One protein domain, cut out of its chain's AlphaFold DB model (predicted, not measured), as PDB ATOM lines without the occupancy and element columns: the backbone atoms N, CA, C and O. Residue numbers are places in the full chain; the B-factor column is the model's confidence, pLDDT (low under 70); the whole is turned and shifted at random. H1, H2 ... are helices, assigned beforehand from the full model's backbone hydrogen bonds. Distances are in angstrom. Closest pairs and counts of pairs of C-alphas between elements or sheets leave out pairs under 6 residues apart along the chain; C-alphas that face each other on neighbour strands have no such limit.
ATOM      1  N   VAL A   2      -6.768   9.991  81.793       79.12
ATOM      2  CA  VAL A   2      -6.547  11.435  81.507       79.12
ATOM      3  C   VAL A   2      -6.906  12.347  82.686       79.12
ATOM      4  O   VAL A   2      -6.100  13.181  83.082       79.12
ATOM      5  N   VAL A   3      -8.079  12.147  83.296       80.19
ATOM      6  CA  VAL A   3      -8.534  12.976  84.425       80.19
ATOM      7  C   VAL A   3      -7.533  12.941  85.580       80.19
ATOM      8  O   VAL A   3      -7.100  13.994  86.036       80.19
ATOM      9  N   LEU A   4      -7.097  11.756  86.014       78.62
ATOM     10  CA  LEU A   4      -6.138  11.664  87.117       78.62
ATOM     11  C   LEU A   4      -4.795  12.310  86.767       78.62
ATOM     12  O   LEU A   4      -4.282  13.107  87.546       78.62
ATOM     13  N   SER A   5      -4.269  12.073  85.562       77.12
ATOM     14  CA  SER A   5      -2.995  12.680  85.154       77.12
ATOM     15  C   SER A   5      -3.005  14.215  85.163       77.12
ATOM     16  O   SER A   5      -1.956  14.829  85.333       77.12
ATOM     17  N   THR A   6      -4.172  14.846  84.999       78.50
ATOM     18  CA  THR A   6      -4.306  16.310  85.010       78.50
ATOM     19  C   THR A   6      -4.402  16.896  86.420       78.50
ATOM     20  O   THR A   6      -3.937  18.013  86.629       78.50
ATOM     21  N   TYR A   7      -4.998  16.177  87.378       78.56
ATOM     22  CA  TYR A   7      -5.386  16.751  88.676       78.56
ATOM     23  C   TYR A   7      -4.658  16.170  89.896       78.56
ATOM     24  O   TYR A   7      -4.676  16.821  90.934       78.56
ATOM     25  N   VAL A   8      -4.024  14.994  89.794       77.62
ATOM     26  CA  VAL A   8      -3.358  14.306  90.927       77.62
ATOM     27  C   VAL A   8      -1.899  13.945  90.619       77.62
ATOM     28  O   VAL A   8      -1.398  12.866  90.928       77.62
ATOM     29  N   SER A   9      -1.203  14.841  89.916       74.50
ATOM     30  CA  SER A   9       0.179  14.611  89.479       74.50
ATOM     31  C   SER A   9       1.192  14.594  90.629       74.50
ATOM     32  O   SER A   9       2.257  14.000  90.474       74.50
ATOM     33  N   GLN A  10       0.877  15.206  91.777       77.06
ATOM     34  CA  GLN A  10       1.757  15.217  92.953       77.06
ATOM     35  C   GLN A  10       1.726  13.875  93.695       77.06
ATOM     36  O   GLN A  10       2.757  13.405  94.168       77.06
ATOM     37  N   GLU A  11       0.564  13.230  93.726       85.31
ATOM     38  CA  GLU A  11       0.302  11.953  94.391       85.31
ATOM     39  C   GLU A  11       0.755  10.751  93.549       85.31
ATOM     40  O   GLU A  11       0.924   9.645  94.061       85.31
ATOM     41  N   PHE A  12       1.006  10.955  92.252       83.94
ATOM     42  CA  PHE A  12       1.391   9.889  91.326       83.94
ATOM     43  C   PHE A  12       2.681   9.167  91.742       83.94
ATOM     44  O   PHE A  12       2.773   7.948  91.614       83.94
ATOM     45  N   ALA A  13       3.660   9.895  92.288       87.06
ATOM     46  CA  ALA A  13       4.907   9.300  92.769       87.06
ATOM     47  C   ALA A  13       4.683   8.354  93.961       87.06
ATOM     48  O   ALA A  13       5.327   7.310  94.052       87.06
ATOM     49  N   GLU A  14       3.754   8.699  94.855       90.00
ATOM     50  CA  GLU A  14       3.384   7.856  95.994       90.00
ATOM     51  C   GLU A  14       2.637   6.599  95.529       90.00
ATOM     52  O   GLU A  14       2.956   5.495  95.969       90.00
ATOM     53  N   ILE A  15       1.714   6.748  94.573       89.25
ATOM     54  CA  ILE A  15       0.999   5.623  93.954       89.25
ATOM     55  C   ILE A  15       1.990   4.661  93.286       89.25
ATOM     56  O   ILE A  15       1.940   3.458  93.537       89.25
ATOM     57  N   GLU A  16       2.931   5.165  92.479       86.31
ATOM     58  CA  GLU A  16       3.954   4.321  91.851       86.31
ATOM     59  C   GLU A  16       4.838   3.599  92.870       86.31
ATOM     60  O   GLU A  16       5.194   2.438  92.659       86.31
ATOM     61  N   MET A  17       5.209   4.278  93.957       89.50
ATOM     62  CA  MET A  17       5.982   3.672  95.036       89.50
ATOM     63  C   MET A  17       5.199   2.519  95.673       89.50
ATOM     64  O   MET A  17       5.748   1.430  95.802       89.50
ATOM     65  N   MET A  18       3.918   2.711  96.006       88.50
ATOM     66  CA  MET A  18       3.080   1.644  96.570       88.50
ATOM     67  C   MET A  18       2.922   0.458  95.608       88.50
ATOM     68  O   MET A  18       2.992  -0.693  96.030       88.50
ATOM     69  N   VAL A  19       2.767   0.710  94.305       86.75
ATOM     70  CA  VAL A  19       2.701  -0.363  93.298       86.75
ATOM     71  C   VAL A  19       4.007  -1.163  93.251       86.75
ATOM     72  O   VAL A  19       3.977  -2.393  93.197       86.75
ATOM     73  N   LYS A  20       5.162  -0.487  93.288       84.50
ATOM     74  CA  LYS A  20       6.484  -1.129  93.186       84.50
ATOM     75  C   LYS A  20       6.888  -1.865  94.465       84.50
ATOM     76  O   LYS A  20       7.330  -3.008  94.381       84.50
ATOM     77  N   GLU A  21       6.738  -1.219  95.617       88.19
ATOM     78  CA  GLU A  21       7.275  -1.681  96.905       88.19
ATOM     79  C   GLU A  21       6.275  -2.538  97.696       88.19
ATOM     80  O   GLU A  21       6.673  -3.481  98.376       88.19
ATOM     81  N   GLU A  22       4.972  -2.243  97.609       86.50
ATOM     82  CA  GLU A  22       3.920  -3.003  98.308       86.50
ATOM     83  C   GLU A  22       3.222  -4.032  97.397       86.50
ATOM     84  O   GLU A  22       2.327  -4.743  97.850       86.50
ATOM     85  N   HIS A  23       3.624  -4.127  96.122       81.56
ATOM     86  CA  HIS A  23       3.029  -5.014  95.112       81.56
ATOM     87  C   HIS A  23       1.504  -4.866  94.975       81.56
ATOM     88  O   HIS A  23       0.799  -5.821  94.639       81.56
ATOM     89  N   LEU A  24       0.983  -3.664  95.237       84.62
ATOM     90  CA  LEU A  24      -0.429  -3.362  95.039       84.62
ATOM     91  C   LEU A  24      -0.754  -3.249  93.549       84.62
ATOM     92  O   LEU A  24       0.081  -2.857  92.728       84.62
ATOM     93  N   SER A  25      -2.006  -3.545  93.201       85.19
ATOM     94  CA  SER A  25      -2.538  -3.116  91.914       85.19
ATOM     95  C   SER A  25      -2.588  -1.582  91.873       85.19
ATOM     96  O   SER A  25      -2.695  -0.913  92.904       85.19
ATOM     97  N   PHE A  26      -2.538  -1.000  90.677       86.62
ATOM     98  CA  PHE A  26      -2.559   0.457  90.553       86.62
ATOM     99  C   PHE A  26      -3.862   1.071  91.076       86.62
ATOM    100  O   PHE A  26      -3.827   2.112  91.723       86.62
ATOM    101  N   HIS A  27      -5.009   0.424  90.840       89.00
ATOM    102  CA  HIS A  27      -6.295   0.921  91.333       89.00
ATOM    103  C   HIS A  27      -6.407   0.807  92.864       89.00
ATOM    104  O   HIS A  27      -6.991   1.684  93.496       89.00
ATOM    105  N   ASP A  28      -5.804  -0.212  93.487       91.38
ATOM    106  CA  ASP A  28      -5.739  -0.298  94.951       91.38
ATOM    107  C   ASP A  28      -4.827   0.780  95.548       91.38
ATOM    108  O   ASP A  28      -5.172   1.394  96.559       91.38
ATOM    109  N   ALA A  29      -3.686   1.051  94.905       91.94
ATOM    110  CA  ALA A  29      -2.796   2.139  95.298       91.94
ATOM    111  C   ALA A  29      -3.484   3.511  95.155       91.94
ATOM    112  O   ALA A  29      -3.430   4.320  96.080       91.94
ATOM    113  N   GLU A  30      -4.216   3.751  94.060       92.50
ATOM    114  CA  GLU A  30      -5.043   4.955  93.890       92.50
ATOM    115  C   GLU A  30      -6.073   5.092  95.018       92.50
ATOM    116  O   GLU A  30      -6.135   6.141  95.656       92.50
ATOM    117  N   ARG A  31      -6.829   4.033  95.340       93.75
ATOM    118  CA  ARG A  31      -7.798   4.067  96.451       93.75
ATOM    119  C   ARG A  31      -7.141   4.393  97.781       93.75
ATOM    120  O   ARG A  31      -7.740   5.092  98.594       93.75
ATOM    121  N   ARG A  32      -5.933   3.884  98.020       94.00
ATOM    122  CA  ARG A  32      -5.216   4.102  99.277       94.00
ATOM    123  C   ARG A  32      -4.723   5.539  99.428       94.00
ATOM    124  O   ARG A  32      -4.825   6.080 100.524       94.00
ATOM    125  N   VAL A  33      -4.225   6.141  98.351       93.06
ATOM    126  CA  VAL A  33      -3.676   7.507  98.364       93.06
ATOM    127  C   VAL A  33      -4.780   8.561  98.211       93.06
ATOM    128  O   VAL A  33      -4.784   9.568  98.912       93.06
ATOM    129  N   LEU A  34      -5.751   8.325  97.324       92.38
ATOM    130  CA  LEU A  34      -6.750   9.314  96.899       92.38
ATOM    131  C   LEU A  34      -8.145   9.083  97.498       92.38
ATOM    132  O   LEU A  34      -8.993   9.975  97.456       92.38
ATOM    133  N   GLY A  35      -8.421   7.888  98.028       93.62
ATOM    134  CA  GLY A  35      -9.754   7.482  98.491       93.62
ATOM    135  C   GLY A  35     -10.699   7.003  97.380       93.62
ATOM    136  O   GLY A  35     -11.826   6.609  97.679       93.62
ATOM    137  N   PHE A  36     -10.262   7.023  96.120       93.25
ATOM    138  CA  PHE A  36     -10.979   6.538  94.934       93.25
ATOM    139  C   PHE A  36      -9.971   6.073  93.872       93.25
ATOM    140  O   PHE A  36      -8.789   6.394  93.961       93.25
ATOM    141  N   ASP A  37     -10.434   5.366  92.840       92.88
ATOM    142  CA  ASP A  37      -9.612   4.977  91.684       92.88
ATOM    143  C   ASP A  37     -10.081   5.621  90.368       92.88
ATOM    144  O   ASP A  37     -11.111   6.309  90.280       92.88
ATOM    145  N   HIS A  38      -9.307   5.394  89.307       93.31
ATOM    146  CA  HIS A  38      -9.627   5.882  87.970       93.31
ATOM    147  C   HIS A  38     -10.913   5.286  87.387       93.31
ATOM    148  O   HIS A  38     -11.565   5.951  86.575       93.31
ATOM    149  N   ALA A  39     -11.281   4.057  87.756       94.75
ATOM    150  CA  ALA A  39     -12.495   3.408  87.274       94.75
ATOM    151  C   ALA A  39     -13.738   4.075  87.882       94.75
ATOM    152  O   ALA A  39     -14.710   4.348  87.174       94.75
ATOM    153  N   GLU A  40     -13.687   4.437  89.166       95.62
ATOM    154  CA  GLU A  40     -14.756   5.137  89.864       95.62
ATOM    155  C   GLU A  40     -15.007   6.520  89.258       95.62
ATOM    156  O   GLU A  40     -16.154   6.856  88.943       95.62
ATOM    157  N   ILE A  41     -13.946   7.309  89.056       94.88
ATOM    158  CA  ILE A  41     -14.060   8.626  88.421       94.88
ATOM    159  C   ILE A  41     -14.526   8.502  86.973       94.88
ATOM    160  O   ILE A  41     -15.409   9.251  86.555       94.88
ATOM    161  N   GLY A  42     -13.982   7.547  86.213       95.75
ATOM    162  CA  GLY A  42     -14.406   7.292  84.837       95.75
ATOM    163  C   GLY A  42     -15.896   6.960  84.747       95.75
ATOM    164  O   GLY A  42     -16.606   7.525  83.915       95.75
ATOM    165  N   GLY A  43     -16.390   6.113  85.654       97.19
ATOM    166  CA  GLY A  43     -17.809   5.775  85.759       97.19
ATOM    167  C   GLY A  43     -18.675   6.990  86.095       97.19
ATOM    168  O   GLY A  43     -19.670   7.233  85.416       97.19
ATOM    169  N   ARG A  44     -18.270   7.805  87.082       96.62
ATOM    170  CA  ARG A  44     -18.986   9.045  87.443       96.62
ATOM    171  C   ARG A  44     -19.041  10.033  86.277       96.62
ATOM    172  O   ARG A  44     -20.066  10.667  86.051       96.62
ATOM    173  N   LEU A  45     -17.956  10.164  85.518       96.62
ATOM    174  CA  LEU A  45     -17.922  11.039  84.349       96.62
ATOM    175  C   LEU A  45     -18.863  10.541  83.244       96.62
ATOM    176  O   LEU A  45     -19.611  11.334  82.675       96.62
ATOM    177  N   ALA A  46     -18.879   9.232  82.983       97.81
ATOM    178  CA  ALA A  46     -19.792   8.622  82.021       97.81
ATOM    179  C   ALA A  46     -21.273   8.820  82.412       97.81
ATOM    180  O   ALA A  46     -22.098   9.109  81.545       97.81
ATOM    181  N   GLU A  47     -21.603   8.747  83.707       98.00
ATOM    182  CA  GLU A  47     -22.941   9.073  84.232       98.00
ATOM    183  C   GLU A  47     -23.313  10.537  83.963       98.00
ATOM    184  O   GLU A  47     -24.399  10.819  83.453       98.00
ATOM    185  N   LEU A  48     -22.407  11.480  84.251       98.00
ATOM    186  CA  LEU A  48     -22.625  12.912  84.004       98.00
ATOM    187  C   LEU A  48     -22.847  13.216  82.519       98.00
ATOM    188  O   LEU A  48     -23.661  14.072  82.167       98.00
ATOM    189  N   TRP A  49     -22.154  12.490  81.646       98.31
ATOM    190  CA  TRP A  49     -22.328  12.559  80.197       98.31
ATOM    191  C   TRP A  49     -23.545  11.781  79.680       98.31
ATOM    192  O   TRP A  49     -23.808  11.801  78.479       98.31
ATOM    193  N   LYS A  50     -24.324  11.156  80.573       98.25
ATOM    194  CA  LYS A  50     -25.546  10.401  80.264       98.25
ATOM    195  C   LYS A  50     -25.311   9.208  79.335       98.25
ATOM    196  O   LYS A  50     -26.166   8.891  78.503       98.25
ATOM    197  N   PHE A  51     -24.167   8.539  79.465       98.44
ATOM    198  CA  PHE A  51     -23.964   7.253  78.803       98.44
ATOM    199  C   PHE A  51     -24.929   6.192  79.359       98.44
ATOM    200  O   PHE A  51     -25.348   6.289  80.512       98.44
ATOM    201  N   PRO A  52     -25.269   5.159  78.567       98.44
ATOM    202  CA  PRO A  52     -26.043   4.020  79.049       98.44
ATOM    203  C   PRO A  52     -25.421   3.357  80.287       98.44
ATOM    204  O   PRO A  52     -24.202   3.185  80.353       98.44
ATOM    205  N   ASP A  53     -26.266   2.879  81.205       98.12
ATOM    206  CA  ASP A  53     -25.844   2.218  82.453       98.12
ATOM    207  C   ASP A  53     -24.904   1.026  82.224       98.12
ATOM    208  O   ASP A  53     -24.039   0.739  83.049       98.12
ATOM    209  N   SER A  54     -25.040   0.337  81.088       98.06
ATOM    210  CA  SER A  54     -24.144  -0.753  80.701       98.06
ATOM    211  C   SER A  54     -22.706  -0.275  80.487       98.06
ATOM    212  O   SER A  54     -21.773  -0.938  80.934       98.06
ATOM    213  N   ILE A  55     -22.519   0.885  79.851       98.06
ATOM    214  CA  ILE A  55     -21.202   1.499  79.628       98.06
ATOM    215  C   ILE A  55     -20.649   2.032  80.947       98.06
ATOM    216  O   ILE A  55     -19.486   1.791  81.262       98.06
ATOM    217  N   VAL A  56     -21.488   2.687  81.753       98.44
ATOM    218  CA  VAL A  56     -21.104   3.144  83.097       98.44
ATOM    219  C   VAL A  56     -20.599   1.973  83.943       98.44
ATOM    220  O   VAL A  56     -19.524   2.062  84.535       98.44
ATOM    221  N   ALA A  57     -21.333   0.858  83.975       98.06
ATOM    222  CA  ALA A  57     -20.952  -0.331  84.731       98.06
ATOM    223  C   ALA A  57     -19.681  -0.994  84.182       98.06
ATOM    224  O   ALA A  57     -18.835  -1.442  84.955       98.06
ATOM    225  N   ALA A  58     -19.516  -1.045  82.859       97.25
ATOM    226  CA  ALA A  58     -18.297  -1.551  82.238       97.25
ATOM    227  C   ALA A  58     -17.070  -0.727  82.658       97.25
ATOM    228  O   ALA A  58     -16.077  -1.297  83.097       97.25
ATOM    229  N   ILE A  59     -17.165   0.606  82.612       96.38
ATOM    230  CA  ILE A  59     -16.077   1.502  83.023       96.38
ATOM    231  C   ILE A  59     -15.819   1.397  84.527       96.38
ATOM    232  O   ILE A  59     -14.672   1.288  84.939       96.38
ATOM    233  N   ARG A  60     -16.858   1.416  85.364       97.12
ATOM    234  CA  ARG A  60     -16.698   1.452  86.824       97.12
ATOM    235  C   ARG A  60     -16.136   0.154  87.407       97.12
ATOM    236  O   ARG A  60     -15.420   0.204  88.397       97.12
ATOM    237  N   PHE A  61     -16.475  -0.993  86.819       95.81
ATOM    238  CA  PHE A  61     -16.208  -2.307  87.413       95.81
ATOM    239  C   PHE A  61     -15.238  -3.176  86.600       95.81
ATOM    240  O   PHE A  61     -15.206  -4.380  86.823       95.81
ATOM    241  N   HIS A  62     -14.463  -2.632  85.657       93.06
ATOM    242  CA  HIS A  62     -13.545  -3.462  84.859       93.06
ATOM    243  C   HIS A  62     -12.416  -4.108  85.683       93.06
ATOM    244  O   HIS A  62     -12.007  -5.209  85.345       93.06
ATOM    245  N   HIS A  63     -11.970  -3.498  86.788       90.25
ATOM    246  CA  HIS A  63     -11.001  -4.130  87.706       90.25
ATOM    247  C   HIS A  63     -11.632  -5.127  88.687       90.25
ATOM    248  O   HIS A  63     -10.971  -6.054  89.136       90.25
ATOM    249  N   GLU A  64     -12.916  -4.947  89.011       91.44
ATOM    250  CA  GLU A  64     -13.659  -5.740  90.007       91.44
ATOM    251  C   GLU A  64     -15.042  -6.135  89.455       91.44
ATOM    252  O   GLU A  64     -16.093  -5.684  89.948       91.44
ATOM    253  N   PRO A  65     -15.093  -6.939  88.376       92.56
ATOM    254  CA  PRO A  65     -16.335  -7.215  87.662       92.56
ATOM    255  C   PRO A  65     -17.366  -7.960  88.522       92.56
ATOM    256  O   PRO A  65     -18.575  -7.861  88.288       92.56
ATOM    257  N   GLU A  66     -16.938  -8.648  89.579       91.81
ATOM    258  CA  GLU A  66     -17.803  -9.287  90.565       91.81
ATOM    259  C   GLU A  66     -18.597  -8.304  91.441       91.81
ATOM    260  O   GLU A  66     -19.577  -8.712  92.079       91.81
ATOM    261  N   LYS A  67     -18.247  -7.016  91.442       94.94
ATOM    262  CA  LYS A  67     -19.032  -5.950  92.082       94.94
ATOM    263  C   LYS A  67     -20.067  -5.325  91.141       94.94
ATOM    264  O   LYS A  67     -20.986  -4.654  91.608       94.94
ATOM    265  N   SER A  68     -19.994  -5.608  89.838       96.69
ATOM    266  CA  SER A  68     -20.928  -5.084  88.833       96.69
ATOM    267  C   SER A  68     -22.370  -5.590  89.041       96.69
ATOM    268  O   SER A  68     -22.566  -6.763  89.412       96.69
ATOM    269  N   PRO A  69     -23.412  -4.764  88.786       97.38
ATOM    270  CA  PRO A  69     -24.805  -5.204  88.799       97.38
ATOM    271  C   PRO A  69     -25.006  -6.466  87.958       97.38
ATOM    272  O   PRO A  69     -24.466  -6.585  86.861       97.38
ATOM    273  N   LYS A  70     -25.819  -7.416  88.440       96.56
ATOM    274  CA  LYS A  70     -26.008  -8.716  87.764       96.56
ATOM    275  C   LYS A  70     -26.389  -8.578  86.284       96.56
ATOM    276  O   LYS A  70     -25.910  -9.362  85.476       96.56
ATOM    277  N   THR A  71     -27.184  -7.565  85.938       97.94
ATOM    278  CA  THR A  71     -27.610  -7.256  84.564       97.94
ATOM    279  C   THR A  71     -26.444  -6.931  83.622       97.94
ATOM    280  O   THR A  71     -26.525  -7.238  82.438       97.94
ATOM    281  N   PHE A  72     -25.355  -6.342  84.130       97.50
ATOM    282  CA  PHE A  72     -24.207  -5.886  83.331       97.50
ATOM    283  C   PHE A  72     -22.910  -6.639  83.638       97.50
ATOM    284  O   PHE A  72     -21.898  -6.411  82.982       97.50
ATOM    285  N   ARG A  73     -22.936  -7.574  84.593       94.44
ATOM    286  CA  ARG A  73     -21.757  -8.311  85.057       94.44
ATOM    287  C   ARG A  73     -20.987  -8.988  83.935       94.44
ATOM    288  O   ARG A  73     -19.775  -8.854  83.889       94.44
ATOM    289  N   LEU A  74     -21.681  -9.662  83.017       93.69
ATOM    290  CA  LEU A  74     -21.023 -10.315  81.883       93.69
ATOM    291  C   LEU A  74     -20.237  -9.312  81.028       93.69
ATOM    292  O   LEU A  74     -19.141  -9.622  80.586       93.69
ATOM    293  N   LEU A  75     -20.771  -8.105  80.818       95.44
ATOM    294  CA  LEU A  75     -20.066  -7.071  80.068       95.44
ATOM    295  C   LEU A  75     -18.816  -6.603  80.821       95.44
ATOM    296  O   LEU A  75     -17.748  -6.557  80.225       95.44
ATOM    297  N   SER A  76     -18.922  -6.317  82.123       94.62
ATOM    298  CA  SER A  76     -17.758  -5.943  82.942       94.62
ATOM    299  C   SER A  76     -16.683  -7.040  82.941       94.62
ATOM    300  O   SER A  76     -15.506  -6.735  82.806       94.62
ATOM    301  N   GLU A  77     -17.080  -8.313  83.029       91.88
ATOM    302  CA  GLU A  77     -16.172  -9.466  82.957       91.88
ATOM    303  C   GLU A  77     -15.485  -9.596  81.593       91.88
ATOM    304  O   GLU A  77     -14.295  -9.900  81.534       91.88
ATOM    305  N   LEU A  78     -16.208  -9.355  80.496       91.44
ATOM    306  CA  LEU A  78     -15.629  -9.362  79.153       91.44
ATOM    307  C   LEU A  78     -14.604  -8.238  78.984       91.44
ATOM    308  O   LEU A  78     -13.531  -8.490  78.452       91.44
ATOM    309  N   ILE A  79     -14.904  -7.033  79.476       92.19
ATOM    310  CA  ILE A  79     -13.965  -5.906  79.432       92.19
ATOM    311  C   ILE A  79     -12.719  -6.196  80.277       92.19
ATOM    312  O   ILE A  79     -11.614  -6.001  79.783       92.19
ATOM    313  N   ALA A  80     -12.881  -6.728  81.492       89.00
ATOM    314  CA  ALA A  80     -11.767  -7.134  82.354       89.00
ATOM    315  C   ALA A  80     -10.861  -8.177  81.678       89.00
ATOM    316  O   ALA A  80      -9.635  -8.083  81.710       89.00
ATOM    317  N   LEU A  81     -11.469  -9.176  81.028       87.06
ATOM    318  CA  LEU A  81     -10.724 -10.183  80.282       87.06
ATOM    319  C   LEU A  81      -9.990  -9.567  79.086       87.06
ATOM    320  O   LEU A  81      -8.827  -9.889  78.866       87.06
ATOM    321  N   SER A  82     -10.655  -8.712  78.308       86.56
ATOM    322  CA  SER A  82     -10.040  -8.039  77.161       86.56
ATOM    323  C   SER A  82      -8.837  -7.195  77.575       86.56
ATOM    324  O   SER A  82      -7.804  -7.284  76.919       86.56
ATOM    325  N   ASP A  83      -8.949  -6.440  78.671       83.94
ATOM    326  CA  ASP A  83      -7.863  -5.621  79.221       83.94
ATOM    327  C   ASP A  83      -6.641  -6.489  79.552       83.94
ATOM    328  O   ASP A  83      -5.542  -6.275  79.039       83.94
ATOM    329  N   GLY A  84      -6.858  -7.578  80.294       79.81
ATOM    330  CA  GLY A  84      -5.788  -8.508  80.628       79.81
ATOM    331  C   GLY A  84      -5.182  -9.235  79.419       79.81
ATOM    332  O   GLY A  84      -3.969  -9.441  79.379       79.81
ATOM    333  N   LEU A  85      -5.985  -9.606  78.415       79.19
ATOM    334  CA  LEU A  85      -5.484 -10.250  77.194       79.19
ATOM    335  C   LEU A  85      -4.582  -9.315  76.386       79.19
ATOM    336  O   LEU A  85      -3.522  -9.747  75.944       79.19
ATOM    337  N   VAL A  86      -4.968  -8.049  76.212       79.56
ATOM    338  CA  VAL A  86      -4.173  -7.058  75.466       79.56
ATOM    339  C   VAL A  86      -2.833  -6.796  76.160       79.56
ATOM    340  O   VAL A  86      -1.794  -6.770  75.493       79.56
ATOM    341  N   LEU A  87      -2.834  -6.714  77.495       74.62
ATOM    342  CA  LEU A  87      -1.609  -6.578  78.289       74.62
ATOM    343  C   LEU A  87      -0.670  -7.784  78.122       74.62
ATOM    344  O   LEU A  87       0.539  -7.596  77.995       74.62
ATOM    345  N   MET A  88      -1.199  -9.012  78.035       70.50
ATOM    346  CA  MET A  88      -0.383 -10.208  77.759       70.50
ATOM    347  C   MET A  88       0.311 -10.175  76.392       70.50
ATOM    348  O   MET A  88       1.375 -10.773  76.239       70.50
ATOM    349  N   VAL A  89      -0.263  -9.484  75.402       69.44
ATOM    350  CA  VAL A  89       0.351  -9.308  74.070       69.44
ATOM    351  C   VAL A  89       1.446  -8.227  74.089       69.44
ATOM    352  O   VAL A  89       2.184  -8.076  73.120       69.44
ATOM    353  N   GLY A  90       1.596  -7.490  75.195       64.81
ATOM    354  CA  GLY A  90       2.580  -6.416  75.340       64.81
ATOM    355  C   GLY A  90       2.090  -5.048  74.856       64.81
ATOM    356  O   GLY A  90       2.882  -4.109  74.787       64.81
ATOM    357  N   TYR A  91       0.798  -4.910  74.551       62.59
ATOM    358  CA  TYR A  91       0.183  -3.619  74.253       62.59
ATOM    359  C   TYR A  91      -0.258  -2.934  75.546       62.59
ATOM    360  O   TYR A  91      -0.939  -3.534  76.371       62.59
ATOM    361  N   GLY A  92       0.100  -1.658  75.711       57.69
ATOM    362  CA  GLY A  92      -0.337  -0.861  76.863       57.69
ATOM    363  C   GLY A  92       0.563  -0.966  78.096       57.69
ATOM    364  O   GLY A  92       0.064  -0.958  79.220       57.69
ATOM    365  N   THR A  93       1.887  -1.006  77.912       52.28
ATOM    366  CA  THR A  93       2.890  -0.910  78.989       52.28
ATOM    367  C   THR A  93       2.881   0.467  79.667       52.28
ATOM    368  O   THR A  93       3.786   1.284  79.520       52.28
ATOM    369  N   SER A  94       1.842   0.740  80.451       57.06
ATOM    370  CA  SER A  94       1.947   1.678  81.570       57.06
ATOM    371  C   SER A  94       2.542   0.951  82.788       57.06
ATOM    372  O   SER A  94       2.813  -0.251  82.717       57.06
ATOM    373  N   ALA A  95       2.741   1.651  83.910       51.44
ATOM    374  CA  ALA A  95       3.229   1.069  85.171       51.44
ATOM    375  C   ALA A  95       2.441  -0.182  85.643       51.44
ATOM    376  O   ALA A  95       2.934  -0.943  86.472       51.44
ATOM    377  N   ASP A  96       1.253  -0.419  85.074       53.94
ATOM    378  CA  ASP A  96       0.349  -1.543  85.338       53.94
ATOM    379  C   ASP A  96       0.782  -2.875  84.686       53.94
ATOM    380  O   ASP A  96       0.376  -3.948  85.140       53.94
ATOM    381  N   GLY A  97       1.593  -2.833  83.620       52.16
ATOM    382  CA  GLY A  97       1.752  -3.945  82.667       52.16
ATOM    383  C   GLY A  97       2.380  -5.235  83.209       52.16
ATOM    384  O   GLY A  97       2.279  -6.272  82.563       52.16
ATOM    385  N   LEU A  98       3.010  -5.197  84.388       46.34
ATOM    386  CA  LEU A  98       3.648  -6.365  85.017       46.34
ATOM    387  C   LEU A  98       2.882  -6.909  86.233       46.34
ATOM    388  O   LEU A  98       3.199  -8.002  86.697       46.34
ATOM    389  N   SER A  99       1.888  -6.177  86.749       51.44
ATOM    390  CA  SER A  99       1.120  -6.577  87.941       51.44
ATOM    391  C   SER A  99      -0.275  -7.122  87.598       51.44
ATOM    392  O   SER A  99      -0.987  -7.645  88.458       51.44
ATOM    393  N   TYR A 100      -0.683  -7.038  86.328       53.88
ATOM    394  CA  TYR A 100      -2.013  -7.466  85.913       53.88
ATOM    395  C   TYR A 100      -2.141  -8.991  85.919       53.88
ATOM    396  O   TYR A 100      -1.578  -9.701  85.086       53.88
ATOM    397  N   HIS A 101      -2.918  -9.500  86.867       56.97
ATOM    398  CA  HIS A 101      -3.308 -10.900  86.906       56.97
ATOM    399  C   HIS A 101      -4.632 -11.016  86.160       56.97
ATOM    400  O   HIS A 101      -5.648 -10.524  86.651       56.97
ATOM    401  N   ILE A 102      -4.654 -11.674  84.991       57.09
ATOM    402  CA  ILE A 102      -5.941 -12.113  84.436       57.09
ATOM    403  C   ILE A 102      -6.605 -12.946  85.527       57.09
ATOM    404  O   ILE A 102      -5.991 -13.915  85.989       57.09
ATOM    405  N   PRO A 103      -7.841 -12.625  85.942       57.97
ATOM    406  CA  PRO A 103      -8.560 -13.512  86.826       57.97
ATOM    407  C   PRO A 103      -8.735 -14.828  86.065       57.97
ATOM    408  O   PRO A 103      -9.577 -14.924  85.176       57.97
ATOM    409  N   HIS A 104      -7.918 -15.842  86.374       56.94
ATOM    410  CA  HIS A 104      -7.972 -17.163  85.732       56.94
ATOM    411  C   HIS A 104      -9.406 -17.726  85.732       56.94
ATOM    412  O   HIS A 104      -9.823 -18.391  84.786       56.94
ATOM    413  N   LEU A 105     -10.201 -17.332  86.736       60.84
ATOM    414  CA  LEU A 105     -11.633 -17.594  86.841       60.84
ATOM    415  C   LEU A 105     -12.454 -17.195  85.601       60.84
ATOM    416  O   LEU A 105     -13.454 -17.850  85.320       60.84
ATOM    417  N   LEU A 106     -12.091 -16.135  84.875       71.38
ATOM    418  CA  LEU A 106     -12.865 -15.648  83.727       71.38
ATOM    419  C   LEU A 106     -12.651 -16.495  82.474       71.38
ATOM    420  O   LEU A 106     -13.616 -16.766  81.758       71.38
ATOM    421  N   VAL A 107     -11.426 -16.968  82.244       73.00
ATOM    422  CA  VAL A 107     -11.103 -17.880  81.133       73.00
ATOM    423  C   VAL A 107     -11.880 -19.188  81.295       73.00
ATOM    424  O   VAL A 107     -12.550 -19.631  80.358       73.00
ATOM    425  N   ASP A 108     -11.882 -19.741  82.510       77.19
ATOM    426  CA  ASP A 108     -12.618 -20.962  82.840       77.19
ATOM    427  C   ASP A 108     -14.135 -20.757  82.750       77.19
ATOM    428  O   ASP A 108     -14.849 -21.564  82.145       77.19
ATOM    429  N   LYS A 109     -14.645 -19.646  83.302       80.94
ATOM    430  CA  LYS A 109     -16.074 -19.302  83.260       80.94
ATOM    431  C   LYS A 109     -16.589 -19.176  81.826       80.94
ATOM    432  O   LYS A 109     -17.688 -19.649  81.531       80.94
ATOM    433  N   LEU A 110     -15.807 -18.553  80.946       82.31
ATOM    434  CA  LEU A 110     -16.145 -18.357  79.536       82.31
ATOM    435  C   LEU A 110     -15.780 -19.564  78.659       82.31
ATOM    436  O   LEU A 110     -16.100 -19.569  77.472       82.31
ATOM    437  N   LYS A 111     -15.182 -20.611  79.248       86.50
ATOM    438  CA  LYS A 111     -14.766 -21.853  78.578       86.50
ATOM    439  C   LYS A 111     -13.845 -21.606  77.382       86.50
ATOM    440  O   LYS A 111     -13.906 -22.342  76.394       86.50
TER     441      LYS A 111
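Overview. This is residues 2 to 111 of the 141 residues of the protein "HDOD domain-containing protein" of Proteobacteria bacterium (UniProt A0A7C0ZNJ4). Start from the longest helix, H6, and you can trace an open curve of helices that runs through the side-by-side hairpin H5 and H4 to a crossed pair, H3 and H2, with few contacts between one station and the next. The short H7 crosses H6 near residues 77 to 81, H1 comes near H4, and the long link from H6 to H7 swings out towards the H2 and H3 end before it returns. The printed part has 110 residues with seven named helices, H1 to H7 in chain order, and no named strand; its class is all helix. The whole is compact, with a radius of gyration of the C-alphas of 14.3 A and spans of 39 by 33 by 22 A.

Along the chain. Find C-alpha 73 at (-21.757, -8.311, 85.057); from there H6, residues 73 to 88, runs 22.7 A to C-alpha 88 at (-0.383, -10.208, 77.759). Before it in the chain come H5, residues 53 to 60, and H4, residues 38 to 48, which is 15.3 A long. Look further back for H3, residues 26 to 34 and 11.7 A long, and H2, residues 12 to 21 and 14.1 A long. H1, residues 2 to 7, begins at C-alpha 2, (-6.547, 11.435, 81.507). H7 is residues 104 to 109.

Arrangement. Look first at H6, which touches H5 with residues 75 to 79 alone; their closest C-alphas, those of Ala 58 and Ser 76, are 4.5 A apart, and the helices run the same way at a steep tilt of 40 degrees. With residues 77 to 81 alone H6 only just touches H7, with 3 pairs of C-alphas within 8 A, the closest being Leu 81 and Leu 106 at 6.8 A; they run opposite ways at a steep tilt of 48 degrees. Step outward to H4 and H5, a helical hairpin: they touch, with C-alphas 43 and 60 closest at 4.6 A, at a shallow tilt of 26 degrees, opposite ways. H3 and H4 only just touch, with 3 pairs of C-alphas within 8 A, the closest being His 27 and His 38 at 6.9 A; they are about perpendicular, at 77 degrees. H2 and H3 touch, with the C-alphas of Ile 15 and Ala 29 closest at 5.3 A, and run opposite ways at a steep tilt of 53 degrees. H1 and H4 are close but not clearly touching, with the C-alphas of Leu 4 and His 38 closest at 6.8 A. H3 and H6 are apart, as are H2 and H7. In H1, H2, H3, H4, H5, H6 and H7 every O i to N i+4 pair is within hydrogen-bond range.

Size, cuts and confidence. The two C-alphas farthest apart, those of Gln 10 and Lys 111, are 43.1 A apart. The printed part has no cut. The links from H5 to H6, residues 61 to 72, and from H6 to H7, residues 89 to 103, are long; the other four are tight. The mean pLDDT of the printed part is 84.5, and you will find values under 70 at residues 89 to 105, of which 104 and 105 belong to H7.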